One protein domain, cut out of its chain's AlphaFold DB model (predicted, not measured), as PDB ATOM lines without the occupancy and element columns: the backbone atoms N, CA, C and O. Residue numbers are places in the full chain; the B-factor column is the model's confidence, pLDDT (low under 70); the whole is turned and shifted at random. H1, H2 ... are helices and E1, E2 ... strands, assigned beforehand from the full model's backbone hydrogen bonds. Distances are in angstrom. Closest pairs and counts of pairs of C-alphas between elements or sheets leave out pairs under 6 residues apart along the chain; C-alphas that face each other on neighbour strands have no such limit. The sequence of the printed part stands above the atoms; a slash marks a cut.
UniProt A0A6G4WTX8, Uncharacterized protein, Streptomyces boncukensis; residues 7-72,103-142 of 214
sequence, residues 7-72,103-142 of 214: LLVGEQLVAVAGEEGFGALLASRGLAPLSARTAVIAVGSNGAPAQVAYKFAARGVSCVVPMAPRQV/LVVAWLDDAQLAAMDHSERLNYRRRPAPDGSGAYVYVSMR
ATOM      1  N   LEU A   7     152.084 228.613 235.330       97.81
ATOM      2  CA  LEU A   7     152.853 227.713 236.172       97.81
ATOM      3  C   LEU A   7     152.249 226.310 236.056       97.81
ATOM      4  O   LEU A   7     151.119 226.085 236.489       97.81
ATOM      5  N   LEU A   8     152.993 225.371 235.478       97.75
ATOM      6  CA  LEU A   8     152.642 223.953 235.501       97.75
ATOM      7  C   LEU A   8     152.921 223.395 236.899       97.75
ATOM      8  O   LEU A   8     154.047 223.514 237.368       97.75
ATOM      9  N   VAL A   9     151.915 222.814 237.553       96.88
ATOM     10  CA  VAL A   9     151.984 222.191 238.883       96.88
ATOM     11  C   VAL A   9     151.410 220.777 238.791       96.88
ATOM     12  O   VAL A   9     150.199 220.596 238.662       96.88
ATOM     13  N   GLY A  10     152.273 219.763 238.829       94.94
ATOM     14  CA  GLY A  10     151.891 218.397 238.476       94.94
ATOM     15  C   GLY A  10     151.421 218.354 237.023       94.94
ATOM     16  O   GLY A  10     152.205 218.595 236.111       94.94
ATOM     17  N   GLU A  11     150.132 218.099 236.817       94.56
ATOM     18  CA  GLU A  11     149.482 218.116 235.497       94.56
ATOM     19  C   GLU A  11     148.595 219.354 235.277       94.56
ATOM     20  O   GLU A  11     147.996 219.520 234.215       94.56
ATOM     21  N   GLN A  12     148.492 220.237 236.276       95.75
ATOM     22  CA  GLN A  12     147.600 221.393 236.252       95.75
ATOM     23  C   GLN A  12     148.331 222.662 235.819       95.75
ATOM     24  O   GLN A  12     149.482 222.889 236.183       95.75
ATOM     25  N   LEU A  13     147.639 223.532 235.083       96.31
ATOM     26  CA  LEU A  13     148.139 224.857 234.724       96.31
ATOM     27  C   LEU A  13     147.493 225.921 235.605       96.31
ATOM     28  O   LEU A  13     146.275 226.091 235.598       96.31
ATOM     29  N   VAL A  14     148.323 226.678 236.315       96.31
ATOM     30  CA  VAL A  14     147.915 227.892 237.021       96.31
ATOM     31  C   VAL A  14     148.253 229.080 236.130       96.31
ATOM     32  O   VAL A  14     149.427 229.373 235.909       96.31
ATOM     33  N   ALA A  15     147.235 229.741 235.582       94.19
ATOM     34  CA  ALA A  15     147.434 230.907 234.728       94.19
ATOM     35  C   ALA A  15     148.117 232.051 235.493       94.19
ATOM     36  O   ALA A  15     147.829 232.286 236.668       94.19
ATOM     37  N   VAL A  16     148.990 232.780 234.803       94.12
ATOM     38  CA  VAL A  16     149.675 233.963 235.327       94.12
ATOM     39  C   VAL A  16     149.418 235.124 234.368       94.12
ATOM     40  O   VAL A  16     149.429 234.933 233.154       94.12
ATOM     41  N   ALA A  17     149.128 236.316 234.901       89.75
ATOM     42  CA  ALA A  17     148.803 237.490 234.083       89.75
ATOM     43  C   ALA A  17     149.971 237.908 233.171       89.75
ATOM     44  O   ALA A  17     149.760 238.243 232.008       89.75
ATOM     45  N   GLY A  18     151.189 237.801 233.694       92.31
ATOM     46  CA  GLY A  18     152.445 238.031 232.998       92.31
ATOM     47  C   GLY A  18     153.574 237.273 233.694       92.31
ATOM     48  O   GLY A  18     153.386 236.679 234.760       92.31
ATOM     49  N   GLU A  19     154.755 237.241 233.088       92.12
ATOM     50  CA  GLU A  19     155.886 236.482 233.630       92.12
ATOM     51  C   GLU A  19     156.382 237.020 234.983       92.12
ATOM     52  O   GLU A  19     156.902 236.262 235.805       92.12
ATOM     53  N   GLU A  20     156.154 238.304 235.267       92.38
ATOM     54  CA  GLU A  20     156.428 238.939 236.557       92.38
ATOM     55  C   GLU A  20     155.692 238.259 237.725       92.38
ATOM     56  O   GLU A  20     156.179 238.254 238.858       92.38
ATOM     57  N   GLY A  21     154.560 237.598 237.451       94.19
ATOM     58  CA  GLY A  21     153.800 236.856 238.456       94.19
ATOM     59  C   GLY A  21     154.445 235.533 238.886       94.19
ATOM     60  O   GLY A  21     154.084 234.993 239.935       94.19
ATOM     61  N   PHE A  22     155.425 235.005 238.140       96.81
ATOM     62  CA  PHE A  22     156.093 233.754 238.512       96.81
ATOM     63  C   PHE A  22     156.830 233.861 239.845       96.81
ATOM     64  O   PHE A  22     156.794 232.916 240.631       96.81
ATOM     65  N   GLY A  23     157.456 235.007 240.131       95.25
ATOM     66  CA  GLY A  23     158.220 235.207 241.364       95.25
ATOM     67  C   GLY A  23     157.377 234.966 242.618       95.25
ATOM     68  O   GLY A  23     157.754 234.160 243.467       95.25
ATOM     69  N   ALA A  24     156.198 235.588 242.697       94.25
ATOM     70  CA  ALA A  24     155.286 235.434 243.830       94.25
ATOM     71  C   ALA A  24     154.752 233.993 243.966       94.25
ATOM     72  O   ALA A  24     154.667 233.444 245.071       94.25
ATOM     73  N   LEU A  25     154.430 233.337 242.845       95.44
ATOM     74  CA  LEU A  25     153.919 231.963 242.853       95.44
ATOM     75  C   LEU A  25     154.978 230.926 243.249       95.44
ATOM     76  O   LEU A  25     154.647 229.951 243.926       95.44
ATOM     77  N   LEU A  26     156.233 231.132 242.850       96.94
ATOM     78  CA  LEU A  26     157.361 230.302 243.271       96.94
ATOM     79  C   LEU A  26     157.689 230.538 244.752       96.94
ATOM     80  O   LEU A  26     157.806 229.576 245.509       96.94
ATOM     81  N   ALA A  27     157.752 231.802 245.185       96.06
ATOM     82  CA  ALA A  27     158.055 232.171 246.567       96.06
ATOM     83  C   ALA A  27     157.020 231.622 247.563       96.06
ATOM     84  O   ALA A  27     157.393 231.033 248.574       96.06
ATOM     85  N   SER A  28     155.724 231.719 247.244       95.00
ATOM     86  CA  SER A  28     154.642 231.138 248.065       95.00
ATOM     87  C   SER A  28     154.709 229.611 248.204       95.00
ATOM     88  O   SER A  28     154.049 229.048 249.074       95.00
ATOM     89  N   ARG A  29     155.511 228.936 247.374       94.81
ATOM     90  CA  ARG A  29     155.773 227.489 247.425       94.81
ATOM     91  C   ARG A  29     157.152 227.151 248.000       94.81
ATOM     92  O   ARG A  29     157.534 225.987 247.980       94.81
ATOM     93  N   GLY A  30     157.912 228.145 248.466       95.75
ATOM     94  CA  GLY A  30     159.283 227.953 248.946       95.75
ATOM     95  C   GLY A  30     160.255 227.492 247.854       95.75
ATOM     96  O   GLY A  30     161.233 226.812 248.154       95.75
ATOM     97  N   LEU A  31     159.976 227.809 246.585       96.31
ATOM     98  CA  LEU A  31     160.778 227.376 245.442       96.31
ATOM     99  C   LEU A  31     161.762 228.457 244.995       96.31
ATOM    100  O   LEU A  31     161.508 229.654 245.136       96.31
ATOM    101  N   ALA A  32     162.860 228.016 244.379       93.94
ATOM    102  CA  ALA A  32     163.874 228.902 243.819       93.94
ATOM    103  C   ALA A  32     163.273 229.896 242.799       93.94
ATOM    104  O   ALA A  32     162.407 229.499 242.001       93.94
ATOM    105  N   PRO A  33     163.742 231.162 242.802       95.56
ATOM    106  CA  PRO A  33     163.246 232.203 241.909       95.56
ATOM    107  C   PRO A  33     163.563 231.890 240.445       95.56
ATOM    108  O   PRO A  33     164.429 231.074 240.134       95.56
ATOM    109  N   LEU A  34     162.890 232.592 239.531       95.12
ATOM    110  CA  LEU A  34     163.070 232.411 238.088       95.12
ATOM    111  C   LEU A  34     164.523 232.630 237.633       95.12
ATOM    112  O   LEU A  34     165.003 231.916 236.760       95.12
ATOM    113  N   SER A  35     165.235 233.576 238.254       94.94
ATOM    114  CA  SER A  35     166.641 233.893 237.960       94.94
ATOM    115  C   SER A  35     167.630 232.789 238.349       94.94
ATOM    116  O   SER A  35     168.748 232.782 237.848       94.94
ATOM    117  N   ALA A  36     167.227 231.858 239.217       96.88
ATOM    118  CA  ALA A  36     168.016 230.687 239.595       96.88
ATOM    119  C   ALA A  36     167.674 229.448 238.745       96.88
ATOM    120  O   ALA A  36     168.115 228.345 239.054       96.88
ATOM    121  N   ARG A  37     166.849 229.608 237.702       98.12
ATOM    122  CA  ARG A  37     166.394 228.530 236.818       98.12
ATOM    123  C   ARG A  37     166.970 228.706 235.422       98.12
ATOM    124  O   ARG A  37     167.186 229.819 234.947       98.12
ATOM    125  N   THR A  38     167.152 227.592 234.727       98.50
ATOM    126  CA  THR A  38     167.610 227.579 233.338       98.50
ATOM    127  C   THR A  38     166.425 227.717 232.390       98.50
ATOM    128  O   THR A  38     165.533 226.866 232.375       98.50
ATOM    129  N   ALA A  39     166.428 228.770 231.574       98.12
ATOM    130  CA  ALA A  39     165.444 228.961 230.514       98.12
ATOM    131  C   ALA A  39     165.725 228.019 229.333       98.12
ATOM    132  O   ALA A  39     166.853 227.943 228.841       98.12
ATOM    133  N   VAL A  40     164.694 227.325 228.855       98.12
ATOM    134  CA  VAL A  40     164.764 226.412 227.712       98.12
ATOM    135  C   VAL A  40     163.647 226.728 226.722       98.12
ATOM    136  O   VAL A  40     162.471 226.632 227.062       98.12
ATOM    137  N   ILE A  41     164.017 227.053 225.485       97.50
ATOM    138  CA  ILE A  41     163.107 227.232 224.353       97.50
ATOM    139  C   ILE A  41     162.676 225.860 223.832       97.50
ATOM    140  O   ILE A  41     163.505 224.993 223.530       97.50
ATOM    141  N   ALA A  42     161.369 225.668 223.686       95.94
ATOM    142  CA  ALA A  42     160.781 224.449 223.170       95.94
ATOM    143  C   ALA A  42     160.192 224.645 221.767       95.94
ATOM    144  O   ALA A  42     159.237 225.387 221.565       95.94
ATOM    145  N   VAL A  43     160.724 223.883 220.811       93.44
ATOM    146  CA  VAL A  43     160.261 223.828 219.408       93.44
ATOM    147  C   VAL A  43     159.317 222.654 219.121       93.44
ATOM    148  O   VAL A  43     158.938 222.420 217.980       93.44
ATOM    149  N   GLY A  44     158.991 221.857 220.141       92.50
ATOM    150  CA  GLY A  44     158.278 220.589 219.994       92.50
ATOM    151  C   GLY A  44     157.579 220.155 221.275       92.50
ATOM    152  O   GLY A  44     157.053 220.987 222.011       92.50
ATOM    153  N   SER A  45     157.597 218.852 221.575       93.31
ATOM    154  CA  SER A  45     156.872 218.261 222.716       93.31
ATOM    155  C   SER A  45     157.206 218.898 224.068       93.31
ATOM    156  O   SER A  45     156.339 218.941 224.932       93.31
ATOM    157  N   ASN A  46     158.397 219.477 224.242       95.00
ATOM    158  CA  ASN A  46     158.780 220.197 225.466       95.00
ATOM    159  C   ASN A  46     157.965 221.474 225.725       95.00
ATOM    160  O   ASN A  46     157.976 221.982 226.839       95.00
ATOM    161  N   GLY A  47     157.243 221.980 224.722       94.56
ATOM    162  CA  GLY A  47     156.329 223.113 224.872       94.56
ATOM    163  C   GLY A  47     154.931 222.690 225.321       94.56
ATOM    164  O   GLY A  47     154.102 223.548 225.614       94.56
ATOM    165  N   ALA A  48     154.647 221.383 225.363       94.75
ATOM    166  CA  ALA A  48     153.374 220.842 225.812       94.75
ATOM    167  C   ALA A  48     153.445 220.496 227.314       94.75
ATOM    168  O   ALA A  48     154.187 219.583 227.686       94.75
ATOM    169  N   PRO A  49     152.643 221.143 228.181       96.12
ATOM    170  CA  PRO A  49     152.701 220.917 229.627       96.12
ATOM    171  C   PRO A  49     152.517 219.451 230.037       96.12
ATOM    172  O   PRO A  49     153.283 218.937 230.843       96.12
ATOM    173  N   ALA A  50     151.585 218.735 229.398       95.38
ATOM    174  CA  ALA A  50     151.360 217.312 229.659       95.38
ATOM    175  C   ALA A  50     152.588 216.431 229.346       95.38
ATOM    176  O   ALA A  50     152.854 215.462 230.050       95.38
ATOM    177  N   GLN A  51     153.373 216.771 228.317       95.56
ATOM    178  CA  GLN A  51     154.600 216.037 227.986       95.56
ATOM    179  C   GLN A  51     155.705 216.304 229.010       95.56
ATOM    180  O   GLN A  51     156.429 215.384 229.385       95.56
ATOM    181  N   VAL A  52     155.819 217.546 229.492       97.00
ATOM    182  CA  VAL A  52     156.757 217.907 230.564       97.00
ATOM    183  C   VAL A  52     156.394 217.176 231.858       97.00
ATOM    184  O   VAL A  52     157.253 216.515 232.442       97.00
ATOM    185  N   ALA A  53     155.119 217.216 232.254       97.00
ATOM    186  CA  ALA A  53     154.612 216.507 233.426       97.00
ATOM    187  C   ALA A  53     154.892 215.000 233.345       97.00
ATOM    188  O   ALA A  53     155.483 214.437 234.265       97.00
ATOM    189  N   TYR A  54     154.583 214.371 232.206       95.75
ATOM    190  CA  TYR A  54     154.860 212.954 231.962       95.75
ATOM    191  C   TYR A  54     156.349 212.606 232.122       95.75
ATOM    192  O   TYR A  54     156.700 211.653 232.821       95.75
ATOM    193  N   LYS A  55     157.246 213.398 231.516       95.00
ATOM    194  CA  LYS A  55     158.701 213.179 231.602       95.00
ATOM    195  C   LYS A  55     159.225 213.284 233.034       95.00
ATOM    196  O   LYS A  55     160.141 212.547 233.400       95.00
ATOM    197  N   PHE A  56     158.677 214.201 233.829       97.25
ATOM    198  CA  PHE A  56     159.115 214.419 235.208       97.25
ATOM    199  C   PHE A  56     158.532 213.374 236.157       97.25
ATOM    200  O   PHE A  56     159.279 212.806 236.956       97.25
ATOM    201  N   ALA A  57     157.253 213.026 235.997       96.00
ATOM    202  CA  ALA A  57     156.604 211.951 236.741       96.00
ATOM    203  C   ALA A  57     157.323 210.607 236.543       96.00
ATOM    204  O   ALA A  57     157.646 209.936 237.521       96.00
ATOM    205  N   ALA A  58     157.698 210.271 235.301       93.62
ATOM    206  CA  ALA A  58     158.462 209.060 234.974       93.62
ATOM    207  C   ALA A  58     159.841 208.974 235.664       93.62
ATOM    208  O   ALA A  58     160.508 207.941 235.600       93.62
ATOM    209  N   ARG A  59     160.297 210.061 236.293       94.06
ATOM    210  CA  ARG A  59     161.604 210.180 236.948       94.06
ATOM    211  C   ARG A  59     161.503 210.592 238.415       94.06
ATOM    212  O   ARG A  59     162.535 210.851 239.027       94.06
ATOM    213  N   GLY A  60     160.291 210.683 238.967       95.25
ATOM    214  CA  GLY A  60     160.064 211.141 240.339       95.25
ATOM    215  C   GLY A  60     160.510 212.586 240.593       95.25
ATOM    216  O   GLY A  60     160.846 212.928 241.723       95.25
ATOM    217  N   VAL A  61     160.555 213.430 239.557       96.38
ATOM    218  CA  VAL A  61     160.949 214.841 239.675       96.38
ATOM    219  C   VAL A  61     159.711 215.711 239.864       96.38
ATOM    220  O   VAL A  61     158.707 215.537 239.174       96.38
ATOM    221  N   SER A  62     159.786 216.672 240.788       94.00
ATOM    222  CA  SER A  62     158.704 217.632 241.024       94.00
ATOM    223  C   SER A  62     158.405 218.449 239.765       94.00
ATOM    224  O   SER A  62     159.295 219.068 239.175       94.00
ATOM    225  N   CYS A  63     157.134 218.487 239.368       95.62
ATOM    226  CA  CYS A  63     156.678 219.287 238.242       95.62
ATOM    227  C   CYS A  63     156.091 220.606 238.749       95.62
ATOM    228  O   CYS A  63     154.885 220.733 238.913       95.62
ATOM    229  N   VAL A  64     156.962 221.575 239.037       97.44
ATOM    230  CA  VAL A  64     156.576 222.979 239.222       97.44
ATOM    231  C   VAL A  64     157.406 223.824 238.267       97.44
ATOM    232  O   VAL A  64     158.574 224.099 238.545       97.44
ATOM    233  N   VAL A  65     156.832 224.153 237.110       98.06
ATOM    234  CA  VAL A  65     157.564 224.700 235.959       98.06
ATOM    235  C   VAL A  65     156.876 225.962 235.448       98.06
ATOM    236  O   VAL A  65     155.767 225.880 234.919       98.06
ATOM    237  N   PRO A  66     157.509 227.139 235.575       98.38
ATOM    238  CA  PRO A  66     157.082 228.325 234.848       98.38
ATOM    239  C   PRO A  66     157.212 228.079 233.345       98.38
ATOM    240  O   PRO A  66     158.248 227.595 232.884       98.38
ATOM    241  N   MET A  67     156.167 228.399 232.585       98.25
ATOM    242  CA  MET A  67     156.135 228.278 231.130       98.25
ATOM    243  C   MET A  67     155.453 229.505 230.528       98.25
ATOM    244  O   MET A  67     154.406 229.930 231.016       98.25
ATOM    245  N   ALA A  68     156.004 230.070 229.459       97.50
ATOM    246  CA  ALA A  68     155.399 231.212 228.778       97.50
ATOM    247  C   ALA A  68     155.659 231.169 227.269       97.50
ATOM    248  O   ALA A  68     156.757 230.791 226.857       97.50
ATOM    249  N   PRO A  69     154.680 231.549 226.428       96.62
ATOM    250  CA  PRO A  69     154.957 231.839 225.031       96.62
ATOM    251  C   PRO A  69     155.807 233.112 224.930       96.62
ATOM    252  O   PRO A  69     155.470 234.137 225.519       96.62
ATOM    253  N   ARG A  70     156.892 233.053 224.162       94.88
ATOM    254  CA  ARG A  70     157.764 234.186 223.857       94.88
ATOM    255  C   ARG A  70     158.024 234.268 222.365       94.88
ATOM    256  O   ARG A  70     158.136 233.247 221.687       94.88
ATOM    257  N   GLN A  71     158.166 235.493 221.874       94.25
ATOM    258  CA  GLN A  71     158.708 235.726 220.544       94.25
ATOM    259  C   GLN A  71     160.195 235.358 220.549       94.25
ATOM    260  O   GLN A  71     160.962 235.891 221.350       94.25
ATOM    261  N   VAL A  72     160.587 234.439 219.672       94.00
ATOM    262  CA  VAL A  72     161.972 234.002 219.474       94.00
ATOM    263  C   VAL A  72     162.406 234.396 218.068       94.00
ATOM    264  O   VAL A  72     161.653 234.219 217.111       94.00
ATOM    265  N   LEU A 103     157.326 230.736 220.483       95.25
ATOM    266  CA  LEU A 103     157.688 229.446 221.068       95.25
ATOM    267  C   LEU A 103     157.501 229.465 222.581       95.25
ATOM    268  O   LEU A 103     157.557 230.511 223.221       95.25
ATOM    269  N   VAL A 104     157.301 228.293 223.175       97.06
ATOM    270  CA  VAL A 104     157.188 228.186 224.632       97.06
ATOM    271  C   VAL A 104     158.581 228.137 225.248       97.06
ATOM    272  O   VAL A 104     159.409 227.318 224.850       97.06
ATOM    273  N   VAL A 105     158.825 228.978 226.246       97.62
ATOM    274  CA  VAL A 105     160.005 228.924 227.111       97.62
ATOM    275  C   VAL A 105     159.603 228.336 228.453       97.62
ATOM    276  O   VAL A 105     158.596 228.741 229.029       97.62
ATOM    277  N   ALA A 106     160.379 227.368 228.935       98.06
ATOM    278  CA  ALA A 106     160.223 226.758 230.251       98.06
ATOM    279  C   ALA A 106     161.433 227.083 231.134       98.06
ATOM    280  O   ALA A 106     162.570 227.016 230.665       98.06
ATOM    281  N   TRP A 107     161.203 227.389 232.411       98.38
ATOM    282  CA  TRP A 107     162.271 227.654 233.380       98.38
ATOM    283  C   TRP A 107     162.437 226.484 234.337       98.38
ATOM    284  O   TRP A 107     161.611 226.252 235.221       98.38
ATOM    285  N   LEU A 108     163.528 225.749 234.164       98.38
ATOM    286  CA  LEU A 108     163.781 224.501 234.868       98.38
ATOM    287  C   LEU A 108     164.782 224.722 236.001       98.38
ATOM    288  O   LEU A 108     165.807 225.372 235.796       98.38
ATOM    289  N   ASP A 109     164.501 224.180 237.183       97.88
ATOM    290  CA  ASP A 109     165.551 223.988 238.192       97.88
ATOM    291  C   ASP A 109     166.517 222.862 237.778       97.88
ATOM    292  O   ASP A 109     166.290 222.169 236.784       97.88
ATOM    293  N   ASP A 110     167.601 222.665 238.529       97.44
ATOM    294  CA  ASP A 110     168.657 221.712 238.167       97.44
ATOM    295  C   ASP A 110     168.158 220.263 238.038       97.44
ATOM    296  O   ASP A 110     168.578 219.533 237.134       97.44
ATOM    297  N   ALA A 111     167.223 219.838 238.895       96.88
ATOM    298  CA  ALA A 111     166.675 218.483 238.861       96.88
ATOM    299  C   ALA A 111     165.767 218.280 237.638       96.88
ATOM    300  O   ALA A 111     165.867 217.272 236.930       96.88
ATOM    301  N   GLN A 112     164.912 219.263 237.354       98.06
ATOM    302  CA  GLN A 112     164.057 219.309 236.169       98.06
ATOM    303  C   GLN A 112     164.883 219.365 234.880       98.06
ATOM    304  O   GLN A 112     164.583 218.676 233.901       98.06
ATOM    305  N   LEU A 113     165.959 220.147 234.888       98.19
ATOM    306  CA  LEU A 113     166.869 220.312 233.767       98.19
ATOM    307  C   LEU A 113     167.609 219.004 233.453       98.19
ATOM    308  O   LEU A 113     167.606 218.562 232.303       98.19
ATOM    309  N   ALA A 114     168.152 218.334 234.471       97.62
ATOM    310  CA  ALA A 114     168.783 217.023 234.324       97.62
ATOM    311  C   ALA A 114     167.785 215.946 233.858       97.62
ATOM    312  O   ALA A 114     168.134 215.038 233.096       97.62
ATOM    313  N   ALA A 115     166.524 216.034 234.291       97.44
ATOM    314  CA  ALA A 115     165.474 215.147 233.813       97.44
ATOM    315  C   ALA A 115     165.141 215.367 232.336       97.44
ATOM    316  O   ALA A 115     164.991 214.394 231.590       97.44
ATOM    317  N   MET A 116     165.091 216.628 231.912       97.62
ATOM    318  CA  MET A 116     164.901 216.985 230.515       97.62
ATOM    319  C   MET A 116     166.069 216.483 229.656       97.62
ATOM    320  O   MET A 116     165.820 215.759 228.692       97.62
ATOM    321  N   ASP A 117     167.323 216.740 230.052       97.56
ATOM    322  CA  ASP A 117     168.519 216.255 229.341       97.56
ATOM    323  C   ASP A 117     168.482 214.744 229.131       97.56
ATOM    324  O   ASP A 117     168.730 214.240 228.036       97.56
ATOM    325  N   HIS A 118     168.133 214.007 230.183       96.38
ATOM    326  CA  HIS A 118     168.031 212.558 230.113       96.38
ATOM    327  C   HIS A 118     166.987 212.093 229.094       96.38
ATOM    328  O   HIS A 118     167.211 211.089 228.416       96.38
ATOM    329  N   SER A 119     165.856 212.797 228.986       94.50
ATOM    330  CA  SER A 119     164.804 212.468 228.017       94.50
ATOM    331  C   SER A 119     165.228 212.728 226.566       94.50
ATOM    332  O   SER A 119     164.749 212.055 225.657       94.50
ATOM    333  N   GLU A 120     166.158 213.660 226.355       95.62
ATOM    334  CA  GLU A 120     166.561 214.162 225.037       95.62
ATOM    335  C   GLU A 120     167.851 213.505 224.495       95.62
ATOM    336  O   GLU A 120     168.055 213.422 223.279       95.62
ATOM    337  N   ARG A 121     168.701 212.966 225.382       93.75
ATOM    338  CA  ARG A 121     170.094 212.529 225.129       93.75
ATOM    339  C   ARG A 121     170.352 211.608 223.932       93.75
ATOM    340  O   ARG A 121     171.490 211.521 223.484       93.75
ATOM    341  N   LEU A 122     169.356 210.860 223.457       93.44
ATOM    342  CA  LEU A 122     169.552 209.912 222.350       93.44
ATOM    343  C   LEU A 122     169.595 210.605 220.987       93.44
ATOM    344  O   LEU A 122     170.227 210.101 220.059       93.44
ATOM    345  N   ASN A 123     168.903 211.738 220.855       95.00
ATOM    346  CA  ASN A 123     168.718 212.407 219.569       95.00
ATOM    347  C   ASN A 123     168.987 213.906 219.619       95.00
ATOM    348  O   ASN A 123     169.153 214.503 218.560       95.00
ATOM    349  N   TYR A 124     169.067 214.503 220.805       96.50
ATOM    350  CA  TYR A 124     169.246 215.934 220.970       96.50
ATOM    351  C   TYR A 124     170.310 216.255 222.009       96.50
ATOM    352  O   TYR A 124     170.588 215.476 222.922       96.50
ATOM    353  N   ARG A 125     170.884 217.449 221.878       95.81
ATOM    354  CA  ARG A 125     171.830 218.003 222.839       95.81
ATOM    355  C   ARG A 125     171.458 219.438 223.164       95.81
ATOM    356  O   ARG A 125     171.181 220.230 222.263       95.81
ATOM    357  N   ARG A 126     171.479 219.779 224.452       96.38
ATOM    358  CA  ARG A 126     171.250 221.151 224.898       96.38
ATOM    359  C   ARG A 126     172.394 222.066 224.442       96.38
ATOM    360  O   ARG A 126     173.575 221.710 224.551       96.38
ATOM    361  N   ARG A 127     172.040 223.237 223.917       95.19
ATOM    362  CA  ARG A 127     172.948 224.295 223.454       95.19
ATOM    363  C   ARG A 127     172.395 225.670 223.808       95.19
ATOM    364  O   ARG A 127     171.175 225.783 223.900       95.19
ATOM    365  N   PRO A 128     173.246 226.689 224.002       94.88
ATOM    366  CA  PRO A 128     172.781 228.069 224.054       94.88
ATOM    367  C   PRO A 128     171.969 228.403 222.799       94.88
ATOM    368  O   PRO A 128     172.330 227.992 221.692       94.88
ATOM    369  N   ALA A 129     170.856 229.106 222.972       92.12
ATOM    370  CA  ALA A 129     170.081 229.638 221.867       92.12
ATOM    371  C   ALA A 129     170.813 230.850 221.257       92.12
ATOM    372  O   ALA A 129     171.386 231.652 221.998       92.12
ATOM    373  N   PRO A 130     170.808 231.018 219.925       87.25
ATOM    374  CA  PRO A 130     171.505 232.126 219.273       87.25
ATOM    375  C   PRO A 130     170.694 233.432 219.244       87.25
ATOM    376  O   PRO A 130     171.099 234.385 218.589       87.25
ATOM    377  N   ASP A 131     169.556 233.493 219.938       84.69
ATOM    378  CA  ASP A 131     168.644 234.644 219.963       84.69
ATOM    379  C   ASP A 131     169.069 235.744 220.958       84.69
ATOM    380  O   ASP A 131     168.349 236.719 221.158       84.69
ATOM    381  N   GLY A 132     170.227 235.582 221.609       86.12
ATOM    382  CA  GLY A 132     170.761 236.530 222.591       86.12
ATOM    383  C   GLY A 132     170.036 236.525 223.942       86.12
ATOM    384  O   GLY A 132     170.405 237.295 224.825       86.12
ATOM    385  N   SER A 133     169.043 235.653 224.145       90.38
ATOM    386  CA  SER A 133     168.233 235.619 225.372       90.38
ATOM    387  C   SER A 133     168.945 234.999 226.582       90.38
ATOM    388  O   SER A 133     168.452 235.095 227.706       90.38
ATOM    389  N   GLY A 134     170.067 234.306 226.359       93.38
ATOM    390  CA  GLY A 134     170.721 233.464 227.365       93.38
ATOM    391  C   GLY A 134     169.989 232.142 227.644       93.38
ATOM    392  O   GLY A 134     170.427 231.372 228.498       93.38
ATOM    393  N   ALA A 135     168.890 231.856 226.936       96.38
ATOM    394  CA  ALA A 135     168.193 230.582 227.028       96.38
ATOM    395  C   ALA A 135     168.956 229.458 226.315       96.38
ATOM    396  O   ALA A 135     169.892 229.674 225.543       96.38
ATOM    397  N   TYR A 136     168.513 228.230 226.553       97.38
ATOM    398  CA  TYR A 136     168.998 227.040 225.872       97.38
ATOM    399  C   TYR A 136     167.940 226.461 224.933       97.38
ATOM    400  O   TYR A 136     166.744 226.679 225.095       97.38
ATOM    401  N   VAL A 137     168.376 225.643 223.982       96.94
ATOM    402  CA  VAL A 137     167.516 224.859 223.099       96.94
ATOM    403  C   VAL A 137     168.106 223.461 222.898       96.94
ATOM    404  O   VAL A 137     169.322 223.263 222.969       96.94
ATOM    405  N   TYR A 138     167.252 222.466 222.666       97.00
ATOM    406  CA  TYR A 138     167.672 221.101 222.341       97.00
ATOM    407  C   TYR A 138     167.845 220.947 220.832       97.00
ATOM    408  O   TYR A 138     166.872 220.882 220.084       97.00
ATOM    409  N   VAL A 139     169.096 220.896 220.383       95.88
ATOM    410  CA  VAL A 139     169.462 220.797 218.968       95.88
ATOM    411  C   VAL A 139     169.567 219.333 218.559       95.88
ATOM    412  O   VAL A 139     170.160 218.527 219.277       95.88
ATOM    413  N   SER A 140     168.990 218.987 217.407       96.06
ATOM    414  CA  SER A 140     169.035 217.630 216.852       96.06
ATOM    415  C   SER A 140     170.478 217.214 216.552       96.06
ATOM    416  O   SER A 140     171.192 217.887 215.820       96.06
ATOM    417  N   MET A 141     170.900 216.060 217.063       95.44
ATOM    418  CA  MET A 141     172.175 215.422 216.705       95.44
ATOM    419  C   MET A 141     172.093 214.664 215.375       95.44
ATOM    420  O   MET A 141     173.083 214.112 214.905       95.44
ATOM    421  N   ARG A 142     170.898 214.572 214.782       95.38
ATOM    422  CA  ARG A 142     170.662 213.858 213.521       95.38
ATOM    423  C   ARG A 142     170.716 214.790 212.308       95.38
ATOM    424  O   ARG A 142     170.833 214.303 211.186       95.38
TER     425      ARG A 142
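What this domain is: This is residues 7 to 72 and 103 to 142 of the 214 residues of an uncharacterized protein of Streptomyces boncukensis (UniProt A0A6G4WTX8). What does the model look like? One strongly twisted sheet of seven strands has H2 and H3 over one face, about perpendicular to each other, while the short helix H1 packs on the opposite face near E1 and E4. The E1 and E2 hairpin makes one edge of the sheet and the E6 and E7 hairpin the other. What is it built of? The printed part has 106 residues with three named helices and seven named strands, in the order E1, E2, H1, E3, H2, E4, E5, H3, E6, E7, and its class is mixed. Across the mixed sheet the order is E2, E1, E4, E5, E3, E7, E6, with E3 and E7 parallel and the other neighbours antiparallel. It is compact, with a radius of gyration of the C-alphas of 13.0 A and spans of 41 by 32 by 20 A.

Where its parts are: Where does the first half run? E1 is residues 7 to 9, from C-alpha 7 at (152.853, 227.713, 236.172), E2 is 12 to 15, and H1 is 21 to 27. E3 is 38 to 42 and H2 is 49 to 57. What comes next? E4, residues 64 to 72, is 23.3 A long and bends by 53 degrees at residue 69; E5, 103 to 108, is 15.9 A. H3, 110 to 120, is 15.3 A, E6 is 124 to 128, and E7 is 136 to 140, with C-alpha 140 at (169.035, 217.630, 216.852).

How they stand to each other: How do the strands pair? N 7 of E1 and O 14 of E2, at 2.8 A, and N 8 of E1 and O 65 of E4, at 2.9 A, are within hydrogen-bond range. So are N 68 and O 105 of E4 and E5, 2.9 A, N 40 and O 106 of E3 and E5, 2.8 A, N 41 and O 136 of E3 and E7, 2.8 A, and N 125 and O 139 of E6 and E7, 2.9 A. Where are the helices? H1 is on the sheet at a height of 9.4 A, and H2 is on the opposite face at 9.7 A. H2 and H3 touch, closest at the C-alphas of Phe 56 and Ala 115, 6.6 A, about perpendicular at 78 degrees. Which units recur? E3, H2, E4 and E5, H3, E6 are split strand-helix-strand units, each two strands of the sheet that are not neighbours with a helix between them along the chain, and each has a right-handed crossover; in the sheet E5 is between E3 and E4, and E3 and E7 are between E5 and E6. How are the helix backbones? In H1, H2 and H3 every O i to N i+4 pair is within hydrogen-bond range.

The domain as a whole: How far does it reach? The two C-alphas farthest apart, of Ser 28 and Arg 142, are 41.8 A apart. Is anything missing? Residues 73 to 102 are not printed, and C-alphas 72 and 103 are 6.5 A apart across the cut. Is any link long or any residue doubtful? Of the links that are printed whole, none is long; no printed residue is under 70 in pLDDT, and the mean of the printed part is 95.5.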